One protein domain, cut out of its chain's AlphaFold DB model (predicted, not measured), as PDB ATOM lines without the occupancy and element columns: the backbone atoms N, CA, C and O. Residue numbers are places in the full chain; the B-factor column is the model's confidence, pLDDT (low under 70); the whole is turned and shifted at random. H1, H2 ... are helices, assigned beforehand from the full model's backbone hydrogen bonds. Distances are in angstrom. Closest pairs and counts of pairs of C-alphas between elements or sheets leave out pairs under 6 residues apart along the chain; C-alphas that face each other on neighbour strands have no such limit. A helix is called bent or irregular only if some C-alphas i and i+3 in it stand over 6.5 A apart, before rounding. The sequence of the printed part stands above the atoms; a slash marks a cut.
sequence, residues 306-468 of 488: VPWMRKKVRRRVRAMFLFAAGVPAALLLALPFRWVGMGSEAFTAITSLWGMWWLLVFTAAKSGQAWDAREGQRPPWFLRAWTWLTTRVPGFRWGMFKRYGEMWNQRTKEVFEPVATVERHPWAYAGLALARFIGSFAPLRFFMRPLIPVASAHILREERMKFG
ATOM      1  N   VAL A 306     120.158 171.169 156.349       92.94
ATOM      2  CA  VAL A 306     121.452 170.486 156.147       92.94
ATOM      3  C   VAL A 306     122.622 171.236 156.814       92.94
ATOM      4  O   VAL A 306     123.404 170.590 157.524       92.94
ATOM      5  N   PRO A 307     122.745 172.580 156.706       93.50
ATOM      6  CA  PRO A 307     123.780 173.323 157.427       93.50
ATOM      7  C   PRO A 307     123.721 173.126 158.946       93.50
ATOM      8  O   PRO A 307     124.759 172.952 159.593       93.50
ATOM      9  N   TRP A 308     122.522 173.113 159.535       91.50
ATOM     10  CA  TRP A 308     122.353 172.812 160.955       91.50
ATOM     11  C   TRP A 308     122.765 171.382 161.284       91.50
ATOM     12  O   TRP A 308     123.474 171.182 162.269       91.50
ATOM     13  N   MET A 309     122.375 170.400 160.470       91.56
ATOM     14  CA  MET A 309     122.742 169.001 160.688       91.56
ATOM     15  C   MET A 309     124.267 168.833 160.681       91.56
ATOM     16  O   MET A 309     124.828 168.264 161.619       91.56
ATOM     17  N   ARG A 310     124.964 169.448 159.716       94.56
ATOM     18  CA  ARG A 310     126.435 169.479 159.671       94.56
ATOM     19  C   ARG A 310     127.030 170.144 160.915       94.56
ATOM     20  O   ARG A 310     127.942 169.590 161.532       94.56
ATOM     21  N   LYS A 311     126.498 171.302 161.333       93.19
ATOM     22  CA  LYS A 311     126.906 171.977 162.582       93.19
ATOM     23  C   LYS A 311     126.667 171.079 163.801       93.19
ATOM     24  O   LYS A 311     127.497 171.038 164.706       93.19
ATOM     25  N   LYS A 312     125.564 170.329 163.834       90.38
ATOM     26  CA  LYS A 312     125.192 169.436 164.934       90.38
ATOM     27  C   LYS A 312     126.127 168.238 165.042       90.38
ATOM     28  O   LYS A 312     126.592 167.950 166.144       90.38
ATOM     29  N   VAL A 313     126.427 167.586 163.920       91.00
ATOM     30  CA  VAL A 313     127.405 166.492 163.844       91.00
ATOM     31  C   VAL A 313     128.780 167.000 164.269       91.00
ATOM     32  O   VAL A 313     129.380 166.424 165.169       91.00
ATOM     33  N   ARG A 314     129.228 168.150 163.747       94.50
ATOM     34  CA  ARG A 314     130.500 168.768 164.158       94.50
ATOM     35  C   ARG A 314     130.554 169.041 165.664       94.50
ATOM     36  O   ARG A 314     131.554 168.729 166.300       94.50
ATOM     37  N   ARG A 315     129.474 169.564 166.260       92.06
ATOM     38  CA  ARG A 315     129.377 169.780 167.716       92.06
ATOM     39  C   ARG A 315     129.471 168.468 168.503       92.06
ATOM     40  O   ARG A 315     130.092 168.460 169.559       92.06
ATOM     41  N   ARG A 316     128.883 167.372 168.006       92.75
ATOM     42  CA  ARG A 316     128.976 166.038 168.630       92.75
ATOM     43  C   ARG A 316     130.375 165.446 168.538       92.75
ATOM     44  O   ARG A 316     130.883 164.968 169.540       92.75
ATOM     45  N   VAL A 317     131.001 165.537 167.371       93.88
ATOM     46  CA  VAL A 317     132.391 165.113 167.165       93.88
ATOM     47  C   VAL A 317     133.322 165.905 168.083       93.88
ATOM     48  O   VAL A 317     134.143 165.323 168.781       93.88
ATOM     49  N   ARG A 318     133.136 167.227 168.183       94.44
ATOM     50  CA  ARG A 318     133.880 168.063 169.135       94.44
ATOM     51  C   ARG A 318     133.649 167.628 170.583       94.44
ATOM     52  O   ARG A 318     134.610 167.507 171.327       94.44
ATOM     53  N   ALA A 319     132.402 167.365 170.978       93.81
ATOM     54  CA  ALA A 319     132.078 166.855 172.311       93.81
ATOM     55  C   ALA A 319     132.753 165.504 172.604       93.81
ATOM     56  O   ALA A 319     133.277 165.312 173.696       93.81
ATOM     57  N   MET A 320     132.800 164.606 171.618       95.44
ATOM     58  CA  MET A 320     133.507 163.329 171.713       95.44
ATOM     59  C   MET A 320     135.013 163.538 171.902       95.44
ATOM     60  O   MET A 320     135.600 162.904 172.771       95.44
ATOM     61  N   PHE A 321     135.630 164.471 171.169       95.81
ATOM     62  CA  PHE A 321     137.038 164.825 171.373       95.81
ATOM     63  C   PHE A 321     137.302 165.462 172.742       95.81
ATOM     64  O   PHE A 321     138.307 165.143 173.363       95.81
ATOM     65  N   LEU A 322     136.409 166.326 173.236       94.94
ATOM     66  CA  LEU A 322     136.508 166.912 174.579       94.94
ATOM     67  C   LEU A 322     136.424 165.844 175.675       94.94
ATOM     68  O   LEU A 322     137.191 165.880 176.635       94.94
ATOM     69  N   PHE A 323     135.524 164.875 175.504       95.31
ATOM     70  CA  PHE A 323     135.407 163.731 176.399       95.31
ATOM     71  C   PHE A 323     136.668 162.858 176.345       95.31
ATOM     72  O   PHE A 323     137.294 162.630 177.379       95.31
ATOM     73  N   ALA A 324     137.086 162.447 175.141       95.94
ATOM     74  CA  ALA A 324     138.267 161.617 174.912       95.94
ATOM     75  C   ALA A 324     139.553 162.277 175.426       95.94
ATOM     76  O   ALA A 324     140.425 161.594 175.957       95.94
ATOM     77  N   ALA A 325     139.646 163.609 175.344       95.25
ATOM     78  CA  ALA A 325     140.780 164.354 175.864       95.25
ATOM     79  C   ALA A 325     140.991 164.131 177.363       95.25
ATOM     80  O   ALA A 325     142.132 164.211 177.775       95.25
ATOM     81  N   GLY A 326     139.966 163.815 178.165       94.81
ATOM     82  CA  GLY A 326     140.124 163.509 179.594       94.81
ATOM     83  C   GLY A 326     140.483 162.051 179.918       94.81
ATOM     84  O   GLY A 326     140.847 161.758 181.054       94.81
ATOM     85  N   VAL A 327     140.416 161.132 178.947       95.44
ATOM     86  CA  VAL A 327     140.677 159.695 179.173       95.44
ATOM     87  C   VAL A 327     142.121 159.416 179.621       95.44
ATOM     88  O   VAL A 327     142.286 158.660 180.578       95.44
ATOM     89  N   PRO A 328     143.170 160.034 179.038       96.56
ATOM     90  CA  PRO A 328     144.535 159.856 179.536       96.56
ATOM     91  C   PRO A 328     144.703 160.317 180.989       96.56
ATOM     92  O   PRO A 328     145.334 159.624 181.784       96.56
ATOM     93  N   ALA A 329     144.091 161.445 181.369       95.50
ATOM     94  CA  ALA A 329     144.091 161.907 182.755       95.50
ATOM     95  C   ALA A 329     143.369 160.916 183.688       95.50
ATOM     96  O   ALA A 329     143.874 160.622 184.769       95.50
ATOM     97  N   ALA A 330     142.240 160.344 183.258       95.56
ATOM     98  CA  ALA A 330     141.529 159.309 184.010       95.56
ATOM     99  C   ALA A 330     142.366 158.031 184.193       95.56
ATOM    100  O   ALA A 330     142.391 157.471 185.285       95.56
ATOM    101  N   LEU A 331     143.093 157.599 183.156       96.62
ATOM    102  CA  LEU A 331     144.002 156.450 183.228       96.62
ATOM    103  C   LEU A 331     145.124 156.689 184.249       96.62
ATOM    104  O   LEU A 331     145.419 155.814 185.059       96.62
ATOM    105  N   LEU A 332     145.718 157.887 184.239       95.62
ATOM    106  CA  LEU A 332     146.767 158.270 185.190       95.62
ATOM    107  C   LEU A 332     146.246 158.311 186.631       95.62
ATOM    108  O   LEU A 332     146.929 157.842 187.535       95.62
ATOM    109  N   LEU A 333     145.027 158.818 186.842       94.88
ATOM    110  CA  LEU A 333     144.374 158.824 188.155       94.88
ATOM    111  C   LEU A 333     143.989 157.415 188.635       94.88
ATOM    112  O   LEU A 333     144.003 157.160 189.836       94.88
ATOM    113  N   ALA A 334     143.671 156.498 187.717       96.44
ATOM    114  CA  ALA A 334     143.344 155.108 188.034       96.44
ATOM    115  C   ALA A 334     144.586 154.228 188.282       96.44
ATOM    116  O   ALA A 334     144.472 153.162 188.890       96.44
ATOM    117  N   LEU A 335     145.773 154.662 187.841       96.50
ATOM    118  CA  LEU A 335     147.019 153.903 187.953       96.50
ATOM    119  C   LEU A 335     147.322 153.386 189.372       96.50
ATOM    120  O   LEU A 335     147.592 152.192 189.474       96.50
ATOM    121  N   PRO A 336     147.246 154.180 190.464       95.50
ATOM    122  CA  PRO A 336     147.515 153.668 191.812       95.50
ATOM    123  C   PRO A 336     146.532 152.570 192.253       95.50
ATOM    124  O   PRO A 336     146.926 151.640 192.949       95.50
ATOM    125  N   PHE A 337     145.277 152.605 191.794       96.69
ATOM    126  CA  PHE A 337     144.267 151.593 192.140       96.69
ATOM    127  C   PHE A 337     144.508 150.250 191.449       96.69
ATOM    128  O   PHE A 337     144.092 149.208 191.953       96.69
ATOM    129  N   ARG A 338     145.236 150.248 190.324       94.94
ATOM    130  CA  ARG A 338     145.628 149.014 189.631       94.94
ATOM    131  C   ARG A 338     146.531 148.130 190.497       94.94
ATOM    132  O   ARG A 338     146.471 146.914 190.373       94.94
ATOM    133  N   TRP A 339     147.309 148.728 191.398       95.50
ATOM    134  CA  TRP A 339     148.210 148.011 192.307       95.50
ATOM    135  C   TRP A 339     147.439 147.282 193.415       95.50
ATOM    136  O   TRP A 339     147.925 146.298 193.956       95.50
ATOM    137  N   VAL A 340     146.217 147.733 193.703       96.38
ATOM    138  CA  VAL A 340     145.298 147.149 194.693       96.38
ATOM    139  C   VAL A 340     144.296 146.187 194.028       96.38
ATOM    140  O   VAL A 340     143.399 145.664 194.675       96.38
ATOM    141  N   GLY A 341     144.409 145.954 192.714       96.06
ATOM    142  CA  GLY A 341     143.469 145.118 191.959       96.06
ATOM    143  C   GLY A 341     142.120 145.778 191.641       96.06
ATOM    144  O   GLY A 341     141.283 145.129 191.032       96.06
ATOM    145  N   MET A 342     141.920 147.062 191.976       95.62
ATOM    146  CA  MET A 342     140.670 147.819 191.740       95.62
ATOM    147  C   MET A 342     140.746 148.764 190.523       95.62
ATOM    148  O   MET A 342     140.079 149.802 190.453       95.62
ATOM    149  N   GLY A 343     141.654 148.485 189.584       94.56
ATOM    150  CA  GLY A 343     141.951 149.396 188.475       94.56
ATOM    151  C   GLY A 343     140.782 149.570 187.500       94.56
ATOM    152  O   GLY A 343     140.543 150.684 187.029       94.56
ATOM    153  N   SER A 344     140.049 148.493 187.204       94.81
ATOM    154  CA  SER A 344     138.902 148.489 186.282       94.81
ATOM    155  C   SER A 344     137.730 149.293 186.826       94.81
ATOM    156  O   SER A 344     137.141 150.106 186.108       94.81
ATOM    157  N   GLU A 345     137.413 149.103 188.102       96.12
ATOM    158  CA  GLU A 345     136.294 149.741 188.789       96.12
ATOM    159  C   GLU A 345     136.582 151.230 188.959       96.12
ATOM    160  O   GLU A 345     135.745 152.063 188.610       96.12
ATOM    161  N   ALA A 346     137.796 151.581 189.403       95.94
ATOM    162  CA  ALA A 346     138.218 152.969 189.551       95.94
ATOM    163  C   ALA A 346     138.198 153.712 188.207       95.94
ATOM    164  O   ALA A 346     137.641 154.807 188.115       95.94
ATOM    165  N   PHE A 347     138.741 153.116 187.141       96.31
ATOM    166  CA  PHE A 347     138.709 153.722 185.809       96.31
ATOM    167  C   PHE A 347     137.274 153.908 185.298       96.31
ATOM    168  O   PHE A 347     136.933 154.983 184.798       96.31
ATOM    169  N   THR A 348     136.412 152.902 185.468       96.56
ATOM    170  CA  THR A 348     134.992 152.978 185.081       96.56
ATOM    171  C   THR A 348     134.264 154.066 185.868       96.56
ATOM    172  O   THR A 348     133.523 154.858 185.285       96.56
ATOM    173  N   ALA A 349     134.511 154.180 187.173       96.81
ATOM    174  CA  ALA A 349     133.912 155.210 188.013       96.81
ATOM    175  C   ALA A 349     134.379 156.618 187.608       96.81
ATOM    176  O   ALA A 349     133.553 157.508 187.404       96.81
ATOM    177  N   ILE A 350     135.688 156.818 187.416       96.94
ATOM    178  CA  ILE A 350     136.265 158.109 187.010       96.94
ATOM    179  C   ILE A 350     135.743 158.529 185.630       96.94
ATOM    180  O   ILE A 350     135.320 159.672 185.454       96.94
ATOM    181  N   THR A 351     135.738 157.623 184.650       96.25
ATOM    182  CA  THR A 351     135.236 157.920 183.295       96.25
ATOM    183  C   THR A 351     133.728 158.178 183.281       96.25
ATOM    184  O   THR A 351     133.268 159.051 182.542       96.25
ATOM    185  N   SER A 352     132.964 157.501 184.141       96.75
ATOM    186  CA  SER A 352     131.526 157.741 184.321       96.75
ATOM    187  C   SER A 352     131.252 159.115 184.939       96.75
ATOM    188  O   SER A 352     130.427 159.869 184.420       96.75
ATOM    189  N   LEU A 353     131.990 159.496 185.991       96.62
ATOM    190  CA  LEU A 353     131.930 160.836 186.593       96.62
ATOM    191  C   LEU A 353     132.343 161.923 185.594       96.62
ATOM    192  O   LEU A 353     131.713 162.978 185.528       96.62
ATOM    193  N   TRP A 354     133.353 161.648 184.769       97.25
ATOM    194  CA  TRP A 354     133.776 162.531 183.684       97.25
ATOM    195  C   TRP A 354     132.680 162.714 182.625       97.25
ATOM    196  O   TRP A 354     132.408 163.834 182.190       97.25
ATOM    197  N   GLY A 355     132.000 161.632 182.244       96.81
ATOM    198  CA  GLY A 355     130.859 161.678 181.328       96.81
ATOM    199  C   GLY A 355     129.686 162.459 181.906       96.81
ATOM    200  O   GLY A 355     129.113 163.306 181.219       96.81
ATOM    201  N   MET A 356     129.379 162.237 183.186       97.56
ATOM    202  CA  MET A 356     128.345 162.975 183.907       97.56
ATOM    203  C   MET A 356     128.671 164.469 183.975       97.56
ATOM    204  O   MET A 356     127.803 165.291 183.693       97.56
ATOM    205  N   TRP A 357     129.925 164.837 184.252       97.62
ATOM    206  CA  TRP A 357     130.375 166.230 184.233       97.62
ATOM    207  C   TRP A 357     130.132 166.896 182.871       97.62
ATOM    208  O   TRP A 357     129.515 167.960 182.799       97.62
ATOM    209  N   TRP A 358     130.532 166.253 181.770       97.38
ATOM    210  CA  TRP A 358     130.267 166.782 180.428       97.38
ATOM    211  C   TRP A 358     128.780 166.833 180.084       97.38
ATOM    212  O   TRP A 358     128.359 167.735 179.360       97.38
ATOM    213  N   LEU A 359     127.965 165.917 180.614       97.00
ATOM    214  CA  LEU A 359     126.513 166.004 180.485       97.00
ATOM    215  C   LEU A 359     125.980 167.291 181.135       97.00
ATOM    216  O   LEU A 359     125.134 167.945 180.521       97.00
ATOM    217  N   LEU A 360     126.498 167.698 182.302       97.94
ATOM    218  CA  LEU A 360     126.144 168.979 182.933       97.94
ATOM    219  C   LEU A 360     126.530 170.155 182.032       97.94
ATOM    220  O   LEU A 360     125.687 170.985 181.694       97.94
ATOM    221  N   VAL A 361     127.784 170.179 181.570       97.56
ATOM    222  CA  VAL A 361     128.324 171.250 180.711       97.56
ATOM    223  C   VAL A 361     127.525 171.377 179.416       97.56
ATOM    224  O   VAL A 361     127.125 172.476 179.035       97.56
ATOM    225  N   PHE A 362     127.213 170.265 178.747       96.88
ATOM    226  CA  PHE A 362     126.400 170.287 177.531       96.88
ATOM    227  C   PHE A 362     124.918 170.554 177.783       96.88
ATOM    228  O   PHE A 362     124.201 170.853 176.825       96.88
ATOM    229  N   THR A 363     124.453 170.447 179.026       97.50
ATOM    230  CA  THR A 363     123.119 170.899 179.431       97.50
ATOM    231  C   THR A 363     123.104 172.413 179.604       97.50
ATOM    232  O   THR A 363     122.215 173.051 179.050       97.50
ATOM    233  N   ALA A 364     124.118 173.000 180.246       97.06
ATOM    234  CA  ALA A 364     124.270 174.454 180.329       97.06
ATOM    235  C   ALA A 364     124.408 175.091 178.938       97.06
ATOM    236  O   ALA A 364     123.634 175.977 178.571       97.06
ATOM    237  N   ALA A 365     125.289 174.527 178.107       96.44
ATOM    238  CA  ALA A 365     125.588 174.967 176.742       96.44
ATOM    239  C   ALA A 365     124.403 174.898 175.752       96.44
ATOM    240  O   ALA A 365     124.575 175.175 174.559       96.44
ATOM    241  N   LYS A 366     123.224 174.448 176.203       95.75
ATOM    242  CA  LYS A 366     121.996 174.435 175.405       95.75
ATOM    243  C   LYS A 366     121.369 175.803 175.224       95.75
ATOM    244  O   LYS A 366     120.714 175.967 174.202       95.75
ATOM    245  N   SER A 367     121.558 176.708 176.177       96.12
ATOM    246  CA  SER A 367     121.163 178.102 176.007       96.12
ATOM    247  C   SER A 367     122.268 178.862 175.274       96.12
ATOM    248  O   SER A 367     123.454 178.596 175.490       96.12
ATOM    249  N   GLY A 368     121.876 179.785 174.395       94.00
ATOM    250  CA  GLY A 368     122.771 180.739 173.741       94.00
ATOM    251  C   GLY A 368     123.504 181.609 174.760       94.00
ATOM    252  O   GLY A 368     124.721 181.745 174.672       94.00
ATOM    253  N   GLN A 369     122.800 182.038 175.811       94.62
ATOM    254  CA  GLN A 369     123.332 182.866 176.902       94.62
ATOM    255  C   GLN A 369     124.509 182.240 177.666       94.62
ATOM    256  O   GLN A 369     125.248 182.954 178.347       94.62
ATOM    257  N   ALA A 370     124.687 180.914 177.588       95.12
ATOM    258  CA  ALA A 370     125.814 180.206 178.204       95.12
ATOM    259  C   ALA A 370     127.145 180.438 177.468       95.12
ATOM    260  O   ALA A 370     128.192 180.023 177.961       95.12
ATOM    261  N   TRP A 371     127.097 181.016 176.266       95.31
ATOM    262  CA  TRP A 371     128.256 181.287 175.415       95.31
ATOM    263  C   TRP A 371     128.647 182.765 175.393       95.31
ATOM    264  O   TRP A 371     129.681 183.092 174.811       95.31
ATOM    265  N   ASP A 372     127.853 183.638 176.016       92.38
ATOM    266  CA  ASP A 372     128.170 185.058 176.130       92.38
ATOM    267  C   ASP A 372     129.426 185.213 176.989       92.38
ATOM    268  O   ASP A 372     129.434 184.850 178.169       92.38
ATOM    269  N   ALA A 373     130.496 185.725 176.375       83.81
ATOM    270  CA  ALA A 373     131.765 185.923 177.053       83.81
ATOM    271  C   ALA A 373     131.582 186.905 178.213       83.81
ATOM    272  O   ALA A 373     131.172 188.050 178.018       83.81
ATOM    273  N   ARG A 374     131.896 186.456 179.424       80.50
ATOM    274  CA  ARG A 374     131.948 187.286 180.617       80.50
ATOM    275  C   ARG A 374     133.383 187.681 180.911       80.50
ATOM    276  O   ARG A 374     134.329 186.913 180.723       80.50
ATOM    277  N   GLU A 375     133.538 188.888 181.428       79.88
ATOM    278  CA  GLU A 375     134.819 189.357 181.938       79.88
ATOM    279  C   GLU A 375     135.316 188.419 183.050       79.88
ATOM    280  O   GLU A 375     134.564 187.999 183.933       79.88
ATOM    281  N   GLY A 376     136.596 188.044 182.985       80.50
ATOM    282  CA  GLY A 376     137.213 187.170 183.984       80.50
ATOM    283  C   GLY A 376     137.011 185.668 183.759       80.50
ATOM    284  O   GLY A 376     136.951 184.918 184.738       80.50
ATOM    285  N   GLN A 377     136.943 185.206 182.503       85.81
ATOM    286  CA  GLN A 377     136.994 183.776 182.167       85.81
ATOM    287  C   GLN A 377     138.133 183.065 182.908       85.81
ATOM    288  O   GLN A 377     139.318 183.323 182.683       85.81
ATOM    289  N   ARG A 378     137.768 182.141 183.801       91.31
ATOM    290  CA  ARG A 378     138.723 181.288 184.514       91.31
ATOM    291  C   ARG A 378     138.862 179.955 183.784       91.31
ATOM    292  O   ARG A 378     137.861 179.436 183.289       91.31
ATOM    293  N   PRO A 379     140.068 179.362 183.744       95.81
ATOM    294  CA  PRO A 379     140.227 178.023 183.207       95.81
ATOM    295  C   PRO A 379     139.411 177.012 184.038       95.81
ATOM    296  O   PRO A 379     139.361 177.135 185.271       95.81
ATOM    297  N   PRO A 380     138.815 175.994 183.390       96.62
ATOM    298  CA  PRO A 380     138.126 174.890 184.048       96.62
ATOM    299  C   PRO A 380     138.888 174.292 185.232       96.62
ATOM    300  O   PRO A 380     140.116 174.179 185.201       96.62
ATOM    301  N   TRP A 381     138.166 173.838 186.257       97.44
ATOM    302  CA  TRP A 381     138.733 173.246 187.472       97.44
ATOM    303  C   TRP A 381     139.692 172.092 187.170       97.44
ATOM    304  O   TRP A 381     140.732 171.988 187.815       97.44
ATOM    305  N   PHE A 382     139.396 171.267 186.161       96.44
ATOM    306  CA  PHE A 382     140.244 170.131 185.796       96.44
ATOM    307  C   PHE A 382     141.567 170.582 185.166       96.44
ATOM    308  O   PHE A 382     142.600 169.979 185.439       96.44
ATOM    309  N   LEU A 383     141.580 171.681 184.398       97.25
ATOM    310  CA  LEU A 383     142.827 172.271 183.906       97.25
ATOM    311  C   LEU A 383     143.604 172.924 185.043       97.25
ATOM    312  O   LEU A 383     144.815 172.768 185.105       97.25
ATOM    313  N   ARG A 384     142.923 173.602 185.975       97.56
ATOM    314  CA  ARG A 384     143.564 174.171 187.171       97.56
ATOM    315  C   ARG A 384     144.224 173.081 188.015       97.56
ATOM    316  O   ARG A 384     145.381 173.229 188.399       97.56
ATOM    317  N   ALA A 385     143.518 171.975 188.241       97.06
ATOM    318  CA  ALA A 385     144.039 170.801 188.929       97.06
ATOM    319  C   ALA A 385     145.216 170.177 188.163       97.06
ATOM    320  O   ALA A 385     146.238 169.862 188.767       97.06
ATOM    321  N   TRP A 386     145.121 170.070 186.834       96.94
ATOM    322  CA  TRP A 386     146.199 169.557 185.988       96.94
ATOM    323  C   TRP A 386     147.450 170.445 186.013       96.94
ATOM    324  O   TRP A 386     148.571 169.960 186.169       96.94
ATOM    325  N   THR A 387     147.286 171.764 185.903       97.00
ATOM    326  CA  THR A 387     148.383 172.732 186.015       97.00
ATOM    327  C   THR A 387     149.006 172.684 187.404       97.00
ATOM    328  O   THR A 387     150.229 172.682 187.524       97.00
ATOM    329  N   TRP A 388     148.202 172.583 188.463       97.50
ATOM    330  CA  TRP A 388     148.714 172.400 189.820       97.50
ATOM    331  C   TRP A 388     149.534 171.104 189.936       97.50
ATOM    332  O   TRP A 388     150.676 171.148 190.391       97.50
ATOM    333  N   LEU A 389     149.017 169.983 189.425       96.56
ATOM    334  CA  LEU A 389     149.690 168.682 189.449       96.56
ATOM    335  C   LEU A 389     151.041 168.727 188.719       96.56
ATOM    336  O   LEU A 389     152.071 168.337 189.266       96.56
ATOM    337  N   THR A 390     151.052 169.276 187.504       96.38
ATOM    338  CA  THR A 390     152.248 169.365 186.645       96.38
ATOM    339  C   THR A 390     153.254 170.435 187.074       96.38
ATOM    340  O   THR A 390     154.383 170.446 186.579       96.38
ATOM    341  N   THR A 391     152.894 171.335 187.993       96.75
ATOM    342  CA  THR A 391     153.816 172.346 188.539       96.75
ATOM    343  C   THR A 391     154.347 171.977 189.919       96.75
ATOM    344  O   THR A 391     155.513 172.257 190.200       96.75
ATOM    345  N   ARG A 392     153.535 171.330 190.766       97.06
ATOM    346  CA  ARG A 392     153.874 171.046 192.167       97.06
ATOM    347  C   ARG A 392     154.425 169.646 192.411       97.06
ATOM    348  O   ARG A 392     155.287 169.512 193.274       97.06
ATOM    349  N   VAL A 393     153.979 168.623 191.680       96.25
ATOM    350  CA  VAL A 393     154.354 167.234 191.990       96.25
ATOM    351  C   VAL A 393     155.619 166.820 191.219       96.25
ATOM    352  O   VAL A 393     155.590 166.770 189.982       96.25
ATOM    353  N   PRO A 394     156.744 166.524 191.904       91.75
ATOM    354  CA  PRO A 394     157.941 165.999 191.252       91.75
ATOM    355  C   PRO A 394     157.602 164.654 190.587       91.75
ATOM    356  O   PRO A 394     157.029 163.773 191.213       91.75
ATOM    357  N   GLY A 395     157.875 164.534 189.285       91.88
ATOM    358  CA  GLY A 395     157.433 163.417 188.430       91.88
ATOM    359  C   GLY A 395     156.445 163.848 187.339       91.88
ATOM    360  O   GLY A 395     156.659 163.563 186.166       91.88
ATOM    361  N   PHE A 396     155.445 164.667 187.674       93.62
ATOM    362  CA  PHE A 396     154.489 165.211 186.691       93.62
ATOM    363  C   PHE A 396     154.991 166.477 185.981       93.62
ATOM    364  O   PHE A 396     154.350 166.983 185.061       93.62
ATOM    365  N   ARG A 397     156.166 166.990 186.371       93.56
ATOM    366  CA  ARG A 397     156.793 168.189 185.780       93.56
ATOM    367  C   ARG A 397     157.364 167.975 184.375       93.56
ATOM    368  O   ARG A 397     157.870 168.932 183.784       93.56
ATOM    369  N   TRP A 398     157.306 166.753 183.850       95.06
ATOM    370  CA  TRP A 398     157.836 166.412 182.533       95.06
ATOM    371  C   TRP A 398     157.132 167.201 181.426       95.06
ATOM    372  O   TRP A 398     155.919 167.417 181.455       95.06
ATOM    373  N   GLY A 399     157.905 167.610 180.414       95.44
ATOM    374  CA  GLY A 399     157.410 168.442 179.313       95.44
ATOM    375  C   GLY A 399     156.219 167.830 178.568       95.44
ATOM    376  O   GLY A 399     155.353 168.565 178.105       95.44
ATOM    377  N   MET A 400     156.118 166.497 178.516       96.56
ATOM    378  CA  MET A 400     154.995 165.797 177.885       96.56
ATOM    379  C   MET A 400     153.646 166.110 178.556       96.56
ATOM    380  O   MET A 400     152.685 166.427 177.858       96.56
ATOM    381  N   PHE A 401     153.567 166.099 179.893       96.12
ATOM    382  CA  PHE A 401     152.319 166.391 180.615       96.12
ATOM    383  C   PHE A 401     151.910 167.862 180.503       96.12
ATOM    384  O   PHE A 401     150.718 168.171 180.441       96.12
ATOM    385  N   LYS A 402     152.893 168.768 180.427       96.00
ATOM    386  CA  LYS A 402     152.652 170.195 180.172       96.00
ATOM    387  C   LYS A 402     152.095 170.423 178.768       96.00
ATOM    388  O   LYS A 402     151.041 171.035 178.644       96.00
ATOM    389  N   ARG A 403     152.722 169.836 177.738       97.00
ATOM    390  CA  ARG A 403     152.237 169.886 176.344       97.00
ATOM    391  C   ARG A 403     150.828 169.314 176.208       97.00
ATOM    392  O   ARG A 403     149.987 169.891 175.526       97.00
ATOM    393  N   TYR A 404     150.546 168.201 176.886       97.00
ATOM    394  CA  TYR A 404     149.196 167.645 176.929       97.00
ATOM    395  C   TYR A 404     148.205 168.605 177.608       97.00
ATOM    396  O   TYR A 404     147.118 168.820 177.078       97.00
ATOM    397  N   GLY A 405     148.586 169.241 178.720       96.62
ATOM    398  CA  GLY A 405     147.774 170.267 179.381       96.62
ATOM    399  C   GLY A 405     147.496 171.484 178.489       96.62
ATOM    400  O   GLY A 405     146.367 171.961 178.441       96.62
ATOM    401  N   GLU A 406     148.489 171.952 177.731       96.81
ATOM    402  CA  GLU A 406     148.353 173.043 176.755       96.81
ATOM    403  C   GLU A 406     147.425 172.669 175.594       96.81
ATOM    404  O   GLU A 406     146.528 173.438 175.245       96.81
ATOM    405  N   MET A 407     147.586 171.465 175.036       97.06
ATOM    406  CA  MET A 407     146.684 170.920 174.022       97.06
ATOM    407  C   MET A 407     145.255 170.818 174.571       97.06
ATOM    408  O   MET A 407     144.304 171.245 173.913       97.06
ATOM    409  N   TRP A 408     145.083 170.279 175.781       96.56
ATOM    410  CA  TRP A 408     143.776 170.134 176.417       96.56
ATOM    411  C   TRP A 408     143.127 171.498 176.664       96.56
ATOM    412  O   TRP A 408     141.955 171.685 176.329       96.56
ATOM    413  N   ASN A 409     143.903 172.477 177.139       96.62
ATOM    414  CA  ASN A 409     143.509 173.876 177.271       96.62
ATOM    415  C   ASN A 409     143.036 174.447 175.928       96.62
ATOM    416  O   ASN A 409     141.908 174.916 175.824       96.62
ATOM    417  N   GLN A 410     143.834 174.328 174.863       96.00
ATOM    418  CA  GLN A 410     143.464 174.819 173.533       96.00
ATOM    419  C   GLN A 410     142.160 174.196 173.016       96.00
ATOM    420  O   GLN A 410     141.325 174.906 172.462       96.00
ATOM    421  N   ARG A 411     141.956 172.890 173.226       95.38
ATOM    422  CA  ARG A 411     140.738 172.183 172.795       95.38
ATOM    423  C   ARG A 411     139.500 172.575 173.597       95.38
ATOM    424  O   ARG A 411     138.400 172.518 173.057       95.38
ATOM    425  N   THR A 412     139.667 172.952 174.862       96.00
ATOM    426  CA  THR A 412     138.566 173.279 175.781       96.00
ATOM    427  C   THR A 412     138.236 174.767 175.839       96.00
ATOM    428  O   THR A 412     137.133 175.083 176.270       96.00
ATOM    429  N   LYS A 413     139.105 175.666 175.351       95.19
ATOM    430  CA  LYS A 413     138.875 177.128 175.319       95.19
ATOM    431  C   LYS A 413     137.486 177.523 174.827       95.19
ATOM    432  O   LYS A 413     136.838 178.368 175.429       95.19
ATOM    433  N   GLU A 414     137.002 176.875 173.770       93.88
ATOM    434  CA  GLU A 414     135.686 177.181 173.199       93.88
ATOM    435  C   GLU A 414     134.537 176.951 174.190       93.88
ATOM    436  O   GLU A 414     133.514 177.610 174.087       93.88
ATOM    437  N   VAL A 415     134.682 176.018 175.135       96.12
ATOM    438  CA  VAL A 415     133.644 175.642 176.108       96.12
ATOM    439  C   VAL A 415     133.904 176.201 177.509       96.12
ATOM    440  O   VAL A 415     133.260 175.760 178.457       96.12
ATOM    441  N   PHE A 416     134.816 177.165 177.663       96.31
ATOM    442  CA  PHE A 416     135.128 177.751 178.973       96.31
ATOM    443  C   PHE A 416     133.920 178.405 179.631       96.31
ATOM    444  O   PHE A 416     133.710 178.193 180.821       96.31
ATOM    445  N   GLU A 417     133.086 179.113 178.870       95.56
ATOM    446  CA  GLU A 417     131.917 179.790 179.439       95.56
ATOM    447  C   GLU A 417     130.839 178.830 179.957       95.56
ATOM    448  O   GLU A 417     130.455 178.936 181.129       95.56
ATOM    449  N   PRO A 418     130.409 177.809 179.185       96.75
ATOM    450  CA  PRO A 418     129.521 176.788 179.729       96.75
ATOM    451  C   PRO A 418     130.115 176.048 180.933       96.75
ATOM    452  O   PRO A 418     129.383 175.700 181.858       96.75
ATOM    453  N   VAL A 419     131.430 175.807 180.950       97.00
ATOM    454  CA  VAL A 419     132.095 175.163 182.091       97.00
ATOM    455  C   VAL A 419     132.069 176.064 183.326       97.00
ATOM    456  O   VAL A 419     131.670 175.609 184.394       97.00
ATOM    457  N   ALA A 420     132.424 177.340 183.183       95.69
ATOM    458  CA  ALA A 420     132.397 178.306 184.277       95.69
ATOM    459  C   ALA A 420     130.979 178.477 184.843       95.69
ATOM    460  O   ALA A 420     130.797 178.540 186.056       95.69
ATOM    461  N   THR A 421     129.971 178.471 183.971       95.25
ATOM    462  CA  THR A 421     128.552 178.487 184.344       95.25
ATOM    463  C   THR A 421     128.182 177.287 185.229       95.25
ATOM    464  O   THR A 421     127.588 177.456 186.297       95.25
ATOM    465  N   VAL A 422     128.579 176.070 184.837       97.12
ATOM    466  CA  VAL A 422     128.336 174.863 185.647       97.12
ATOM    467  C   VAL A 422     129.119 174.889 186.958       97.12
ATOM    468  O   VAL A 422     128.578 174.489 187.982       97.12
ATOM    469  N   GLU A 423     130.357 175.388 186.971       96.19
ATOM    470  CA  GLU A 423     131.157 175.508 188.200       96.19
ATOM    471  C   GLU A 423     130.521 176.442 189.240       96.19
ATOM    472  O   GLU A 423     130.681 176.216 190.440       96.19
ATOM    473  N   ARG A 424     129.777 177.463 188.803       94.81
ATOM    474  CA  ARG A 424     129.061 178.383 189.701       94.81
ATOM    475  C   ARG A 424     127.742 177.801 190.218       94.81
ATOM    476  O   ARG A 424     127.377 178.058 191.363       94.81
ATOM    477  N   HIS A 425     127.054 176.988 189.412       95.69
ATOM    478  CA  HIS A 425     125.752 176.396 189.755       95.69
ATOM    479  C   HIS A 425     125.700 174.870 189.552       95.69
ATOM    480  O   HIS A 425     124.805 174.368 188.861       95.69
ATOM    481  N   PRO A 426     126.610 174.091 190.169       96.94
ATOM    482  CA  PRO A 426     126.770 172.677 189.835       96.94
ATOM    483  C   PRO A 426     125.515 171.864 190.154       96.94
ATOM    484  O   PRO A 426     125.124 170.996 189.378       96.94
ATOM    485  N   TRP A 427     124.839 172.180 191.261       97.31
ATOM    486  CA  TRP A 427     123.660 171.445 191.712       97.31
ATOM    487  C   TRP A 427     122.427 171.725 190.854       97.31
ATOM    488  O   TRP A 427     121.740 170.781 190.475       97.31
ATOM    489  N   ALA A 428     122.192 172.981 190.462       96.81
ATOM    490  CA  ALA A 428     121.092 173.322 189.558       96.81
ATOM    491  C   ALA A 428     121.261 172.650 188.190       96.81
ATOM    492  O   ALA A 428     120.328 172.026 187.680       96.81
ATOM    493  N   TYR A 429     122.474 172.671 187.629       97.81
ATOM    494  CA  TYR A 429     122.736 171.959 186.380       97.81
ATOM    495  C   TYR A 429     122.721 170.440 186.531       97.81
ATOM    496  O   TYR A 429     122.320 169.772 185.582       97.81
ATOM    497  N   ALA A 430     123.079 169.881 187.690       98.12
ATOM    498  CA  ALA A 430     122.912 168.455 187.971       98.12
ATOM    499  C   ALA A 430     121.439 168.031 187.934       98.12
ATOM    500  O   ALA A 430     121.102 167.065 187.249       98.12
ATOM    501  N   GLY A 431     120.555 168.796 188.579       97.62
ATOM    502  CA  GLY A 431     119.112 168.568 188.507       97.62
ATOM    503  C   GLY A 431     118.574 168.684 187.082       97.62
ATOM    504  O   GLY A 431     117.881 167.789 186.595       97.62
ATOM    505  N   LEU A 432     118.963 169.741 186.362       97.88
ATOM    506  CA  LEU A 432     118.529 169.956 184.980       97.88
ATOM    507  C   LEU A 432     119.072 168.885 184.017       97.88
ATOM    508  O   LEU A 432     118.384 168.468 183.084       97.88
ATOM    509  N   ALA A 433     120.297 168.408 184.233       98.00
ATOM    510  CA  ALA A 433     120.887 167.324 183.460       98.00
ATOM    511  C   ALA A 433     120.179 165.991 183.718       98.00
ATOM    512  O   ALA A 433     119.972 165.234 182.770       98.00
ATOM    513  N   LEU A 434     119.749 165.728 184.956       97.44
ATOM    514  CA  LEU A 434     118.911 164.574 185.270       97.44
ATOM    515  C   LEU A 434     117.541 164.688 184.584       97.44
ATOM    516  O   LEU A 434     117.127 163.741 183.915       97.44
ATOM    517  N   ALA A 435     116.887 165.857 184.641       97.25
ATOM    518  CA  ALA A 435     115.643 166.111 183.903       97.25
ATOM    519  C   ALA A 435     115.825 165.855 182.399       97.25
ATOM    520  O   ALA A 435     114.989 165.235 181.748       97.25
ATOM    521  N   ARG A 436     116.954 166.298 181.838       96.81
ATOM    522  CA  ARG A 436     117.327 166.070 180.439       96.81
ATOM    523  C   ARG A 436     117.596 164.596 180.131       96.81
ATOM    524  O   ARG A 436     117.283 164.161 179.024       96.81
ATOM    525  N   PHE A 437     118.216 163.859 181.049       96.12
ATOM    526  CA  PHE A 437     118.509 162.436 180.897       96.12
ATOM    527  C   PHE A 437     117.221 161.613 180.897       96.12
ATOM    528  O   PHE A 437     116.992 160.855 179.958       96.12
ATOM    529  N   ILE A 438     116.326 161.852 181.856       95.81
ATOM    530  CA  ILE A 438     114.981 161.259 181.878       95.81
ATOM    531  C   ILE A 438     114.206 161.701 180.627       95.81
ATOM    532  O   ILE A 438     113.619 160.902 179.908       95.81
ATOM    533  N   GLY A 439     114.307 162.974 180.260       94.56
ATOM    534  CA  GLY A 439     113.752 163.506 179.021       94.56
ATOM    535  C   GLY A 439     114.397 162.965 177.741       94.56
ATOM    536  O   GLY A 439     114.003 163.383 176.665       94.56
ATOM    537  N   SER A 440     115.404 162.089 177.797       92.06
ATOM    538  CA  SER A 440     116.016 161.500 176.599       92.06
ATOM    539  C   SER A 440     115.291 160.248 176.101       92.06
ATOM    540  O   SER A 440     115.477 159.883 174.935       92.06
ATOM    541  N   PHE A 441     114.440 159.649 176.942       90.75
ATOM    542  CA  PHE A 441     113.604 158.511 176.583       90.75
ATOM    543  C   PHE A 441     112.560 158.906 175.534       90.75
ATOM    544  O   PHE A 441     112.000 160.007 175.537       90.75
ATOM    545  N   ALA A 442     112.299 157.990 174.607       83.56
ATOM    546  CA  ALA A 442     111.132 158.078 173.746       83.56
ATOM    547  C   ALA A 442     109.866 157.800 174.568       83.56
ATOM    548  O   ALA A 442     109.893 156.852 175.349       83.56
ATOM    549  N   PRO A 443     108.769 158.567 174.421       88.69
ATOM    550  CA  PRO A 443     108.540 159.743 173.562       88.69
ATOM    551  C   PRO A 443     108.851 161.104 174.216       88.69
ATOM    552  O   PRO A 443     108.802 162.145 173.557       88.69
ATOM    553  N   LEU A 444     109.196 161.107 175.506       93.69
ATOM    554  CA  LEU A 444     109.373 162.306 176.336       93.69
ATOM    555  C   LEU A 444     110.360 163.333 175.750       93.69
ATOM    556  O   LEU A 444     110.233 164.538 175.977       93.69
ATOM    557  N   ARG A 445     111.309 162.873 174.932       95.00
ATOM    558  CA  ARG A 445     112.280 163.704 174.212       95.00
ATOM    559  C   ARG A 445     111.678 164.834 173.386       95.00
ATOM    560  O   ARG A 445     112.277 165.910 173.362       95.00
ATOM    561  N   PHE A 446     110.544 164.620 172.724       95.81
ATOM    562  CA  PHE A 446     109.912 165.657 171.898       95.81
ATOM    563  C   PHE A 446     109.363 166.805 172.752       95.81
ATOM    564  O   PHE A 446     109.566 167.974 172.433       95.81
ATOM    565  N   PHE A 447     108.788 166.463 173.903       96.88
ATOM    566  CA  PHE A 447     108.218 167.402 174.866       96.88
ATOM    567  C   PHE A 447     109.285 168.160 175.659       96.88
ATOM    568  O   PHE A 447     109.201 169.371 175.831       96.88
ATOM    569  N   MET A 448     110.341 167.473 176.100       96.81
ATOM    570  CA  MET A 448     111.376 168.082 176.944       96.81
ATOM    571  C   MET A 448     112.378 168.930 176.161       96.81
ATOM    572  O   MET A 448     112.955 169.876 176.696       96.81
ATOM    573  N   ARG A 449     112.620 168.613 174.884       96.12
ATOM    574  CA  ARG A 449     113.634 169.293 174.069       96.12
ATOM    575  C   ARG A 449     113.518 170.829 174.024       96.12
ATOM    576  O   ARG A 449     114.582 171.437 174.172       96.12
ATOM    577  N   PRO A 450     112.344 171.450 173.788       97.31
ATOM    578  CA  PRO A 450     112.226 172.908 173.735       97.31
ATOM    579  C   PRO A 450     112.358 173.565 175.118       97.31
ATOM    580  O   PRO A 450     112.699 174.737 175.208       97.31
ATOM    581  N   LEU A 451     112.159 172.807 176.201       97.62
ATOM    582  CA  LEU A 451     112.140 173.330 177.570       97.62
ATOM    583  C   LEU A 451     113.540 173.442 178.181       97.62
ATOM    584  O   LEU A 451     113.806 174.357 178.953       97.62
ATOM    585  N   ILE A 452     114.458 172.530 177.833       97.56
ATOM    586  CA  ILE A 452     115.816 172.506 178.409       97.56
ATOM    587  C   ILE A 452     116.614 173.802 178.150       97.56
ATOM    588  O   ILE A 452     117.240 174.281 179.096       97.56
ATOM    589  N   PRO A 453     116.646 174.385 176.931       97.62
ATOM    590  CA  PRO A 453     117.336 175.656 176.700       97.62
ATOM    591  C   PRO A 453     116.769 176.789 177.560       97.62
ATOM    592  O   PRO A 453     117.538 177.495 178.204       97.62
ATOM    593  N   VAL A 454     115.438 176.888 177.654       97.06
ATOM    594  CA  VAL A 454     114.744 177.912 178.452       97.06
ATOM    595  C   VAL A 454     115.040 177.735 179.942       97.06
ATOM    596  O   VAL A 454     115.371 178.697 180.624       97.06
ATOM    597  N   ALA A 455     115.019 176.499 180.447       97.12
ATOM    598  CA  ALA A 455     115.406 176.192 181.824       97.12
ATOM    599  C   ALA A 455     116.867 176.572 182.121       97.12
ATOM    600  O   ALA A 455     117.157 177.120 183.181       97.12
ATOM    601  N   SER A 456     117.785 176.324 181.182       97.12
ATOM    602  CA  SER A 456     119.183 176.758 181.319       97.12
ATOM    603  C   SER A 456     119.301 178.287 181.357       97.12
ATOM    604  O   SER A 456     120.037 178.820 182.186       97.12
ATOM    605  N   ALA A 457     118.542 178.989 180.510       96.25
ATOM    606  CA  ALA A 457     118.496 180.449 180.478       96.25
ATOM    607  C   ALA A 457     117.934 181.046 181.784       96.25
ATOM    608  O   ALA A 457     118.454 182.048 182.267       96.25
ATOM    609  N   HIS A 458     116.950 180.402 182.424       95.19
ATOM    610  CA  HIS A 458     116.476 180.792 183.763       95.19
ATOM    611  C   HIS A 458     117.594 180.757 184.812       95.19
ATOM    612  O   HIS A 458     117.795 181.743 185.519       95.19
ATOM    613  N   ILE A 459     118.372 179.668 184.866       95.62
ATOM    614  CA  ILE A 459     119.502 179.537 185.808       95.62
ATOM    615  C   ILE A 459     120.555 180.631 185.549       95.62
ATOM    616  O   ILE A 459     121.054 181.255 186.486       95.62
ATOM    617  N   LEU A 460     120.868 180.902 184.279       94.31
ATOM    618  CA  LEU A 460     121.815 181.953 183.887       94.31
ATOM    619  C   LEU A 460     121.322 183.357 184.230       94.31
ATOM    620  O   LEU A 460     122.105 184.212 184.646       94.31
ATOM    621  N   ARG A 461     120.028 183.615 184.057       92.88
ATOM    622  CA  ARG A 461     119.421 184.901 184.384       92.88
ATOM    623  C   ARG A 461     119.458 185.165 185.886       92.88
ATOM    624  O   ARG A 461     119.826 186.266 186.286       92.88
ATOM    625  N   GLU A 462     119.140 184.163 186.706       91.50
ATOM    626  CA  GLU A 462     119.257 184.245 188.169       91.50
ATOM    627  C   GLU A 462     120.680 184.613 188.604       91.50
ATOM    628  O   GLU A 462     120.878 185.411 189.520       91.50
ATOM    629  N   GLU A 463     121.687 184.058 187.934       90.00
ATOM    630  CA  GLU A 463     123.087 184.393 188.178       90.00
ATOM    631  C   GLU A 463     123.407 185.844 187.795       90.00
ATOM    632  O   GLU A 463     124.038 186.557 188.579       90.00
ATOM    633  N   ARG A 464     122.953 186.305 186.618       89.62
ATOM    634  CA  ARG A 464     123.142 187.699 186.177       89.62
ATOM    635  C   ARG A 464     122.501 188.685 187.155       89.62
ATOM    636  O   ARG A 464     123.087 189.727 187.407       89.62
ATOM    637  N   MET A 465     121.359 188.352 187.756       87.19
ATOM    638  CA  MET A 465     120.746 189.201 188.788       87.19
ATOM    639  C   MET A 465     121.539 189.220 190.103       87.19
ATOM    640  O   MET A 465     121.510 190.220 190.814       87.19
ATOM    641  N   LYS A 466     122.243 188.133 190.443       86.50
ATOM    642  CA  LYS A 466     123.034 188.030 191.684       86.50
ATOM    643  C   LYS A 466     124.405 188.692 191.597       86.50
ATOM    644  O   LYS A 466     124.872 189.230 192.596       86.50
ATOM    645  N   PHE A 467     125.064 188.584 190.446       84.56
ATOM    646  CA  PHE A 467     126.474 188.957 190.282       84.56
ATOM    647  C   PHE A 467     126.727 189.947 189.146       84.56
ATOM    648  O   PHE A 467     127.865 190.369 188.957       84.56
ATOM    649  N   GLY A 468     125.709 190.274 188.351       79.88
ATOM    650  CA  GLY A 468     125.846 191.254 187.286       79.88
ATOM    651  C   GLY A 468     126.088 192.650 187.857       79.88
ATOM    652  O   GLY A 468     125.593 192.960 188.945       79.88
TER     653      GLY A 468
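What this domain is: This is residues 306 to 468 of the 488 residues of an uncharacterized protein of Myxococcus stipitatus (strain DSM 14675 / JCM 12634 / Mx s8) (UniProt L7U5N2). The longest helix, H6, turns a sharp corner: its arm H6a makes a hairpin with H5, and its arm H6b sits in a knot of helices with H4, H7, H9 and the last part of H3. A second hairpin, H2 and H3, reaches out from the same knot, apart from the first, like two prongs of a fork; H1 meets H3 and H6a at one end, and its residues 306 to 317 stick out. The 163 printed residues have nine named helices, H1 to H9 in order, all helix by class; the whole is compact, with a radius of gyration of the C-alphas of 17.5 A, spanning 49 by 38 by 34 A.

Where its parts are: H6, residues 399 to 424, was assigned as one helix by its hydrogen bonds but is bent, C-alphas 414 and 417 being 7.7 A apart; its arms are H6a, 399 to 414, 24.2 A, and H6b, 417 to 424. H5 is 381 to 392, H4 368 to 371, H3 343 to 364, 31.7 A, and H2 327 to 338. H1, 306 to 325, 28.3 A, begins at C-alpha (121.452, 170.486, 156.147). H7 is 426 to 438, H8 444 to 448, and H9, 451 to 467, 24.7 A, ends at C-alpha (126.474, 188.957, 190.282). H2 and H6a are irregular: C-alphas 333 and 336, and 411 and 414, are each 7.1 A apart.

How they stand to each other: H6a and H6b are about perpendicular, at 81 degrees. H5 and H6a touch, closest C-alphas Thr 390 and Lys 402, 6.5 A. H6b touches H3 at Val 419 and Val 361, 5.6 A, and H4 at Pro 418 and Ala 370, 5.3 A. H3, the hub, touches H7 about perpendicular at 86 degrees, Leu 360 to Ala 433, 5.5 A. H7 and H9 touch at a shallow tilt of 6 degrees, opposite ways, Arg 436 to Ile 452, 6.9 A. H8 is near H7. Every O i to N i+4 pair is within hydrogen-bond range in H1, H3, H5, H6b, H7, H8 and H9, against 6 of 8 in H2 and 11 of 12 in H6a; H4 is too short for one.

The domain as a whole: The C-alphas farthest apart, of Pro 394 and Pro 443, are 52.8 A apart. The printed part has no cut and no long link. Its mean pLDDT is 94.8, and no printed residue is under 70.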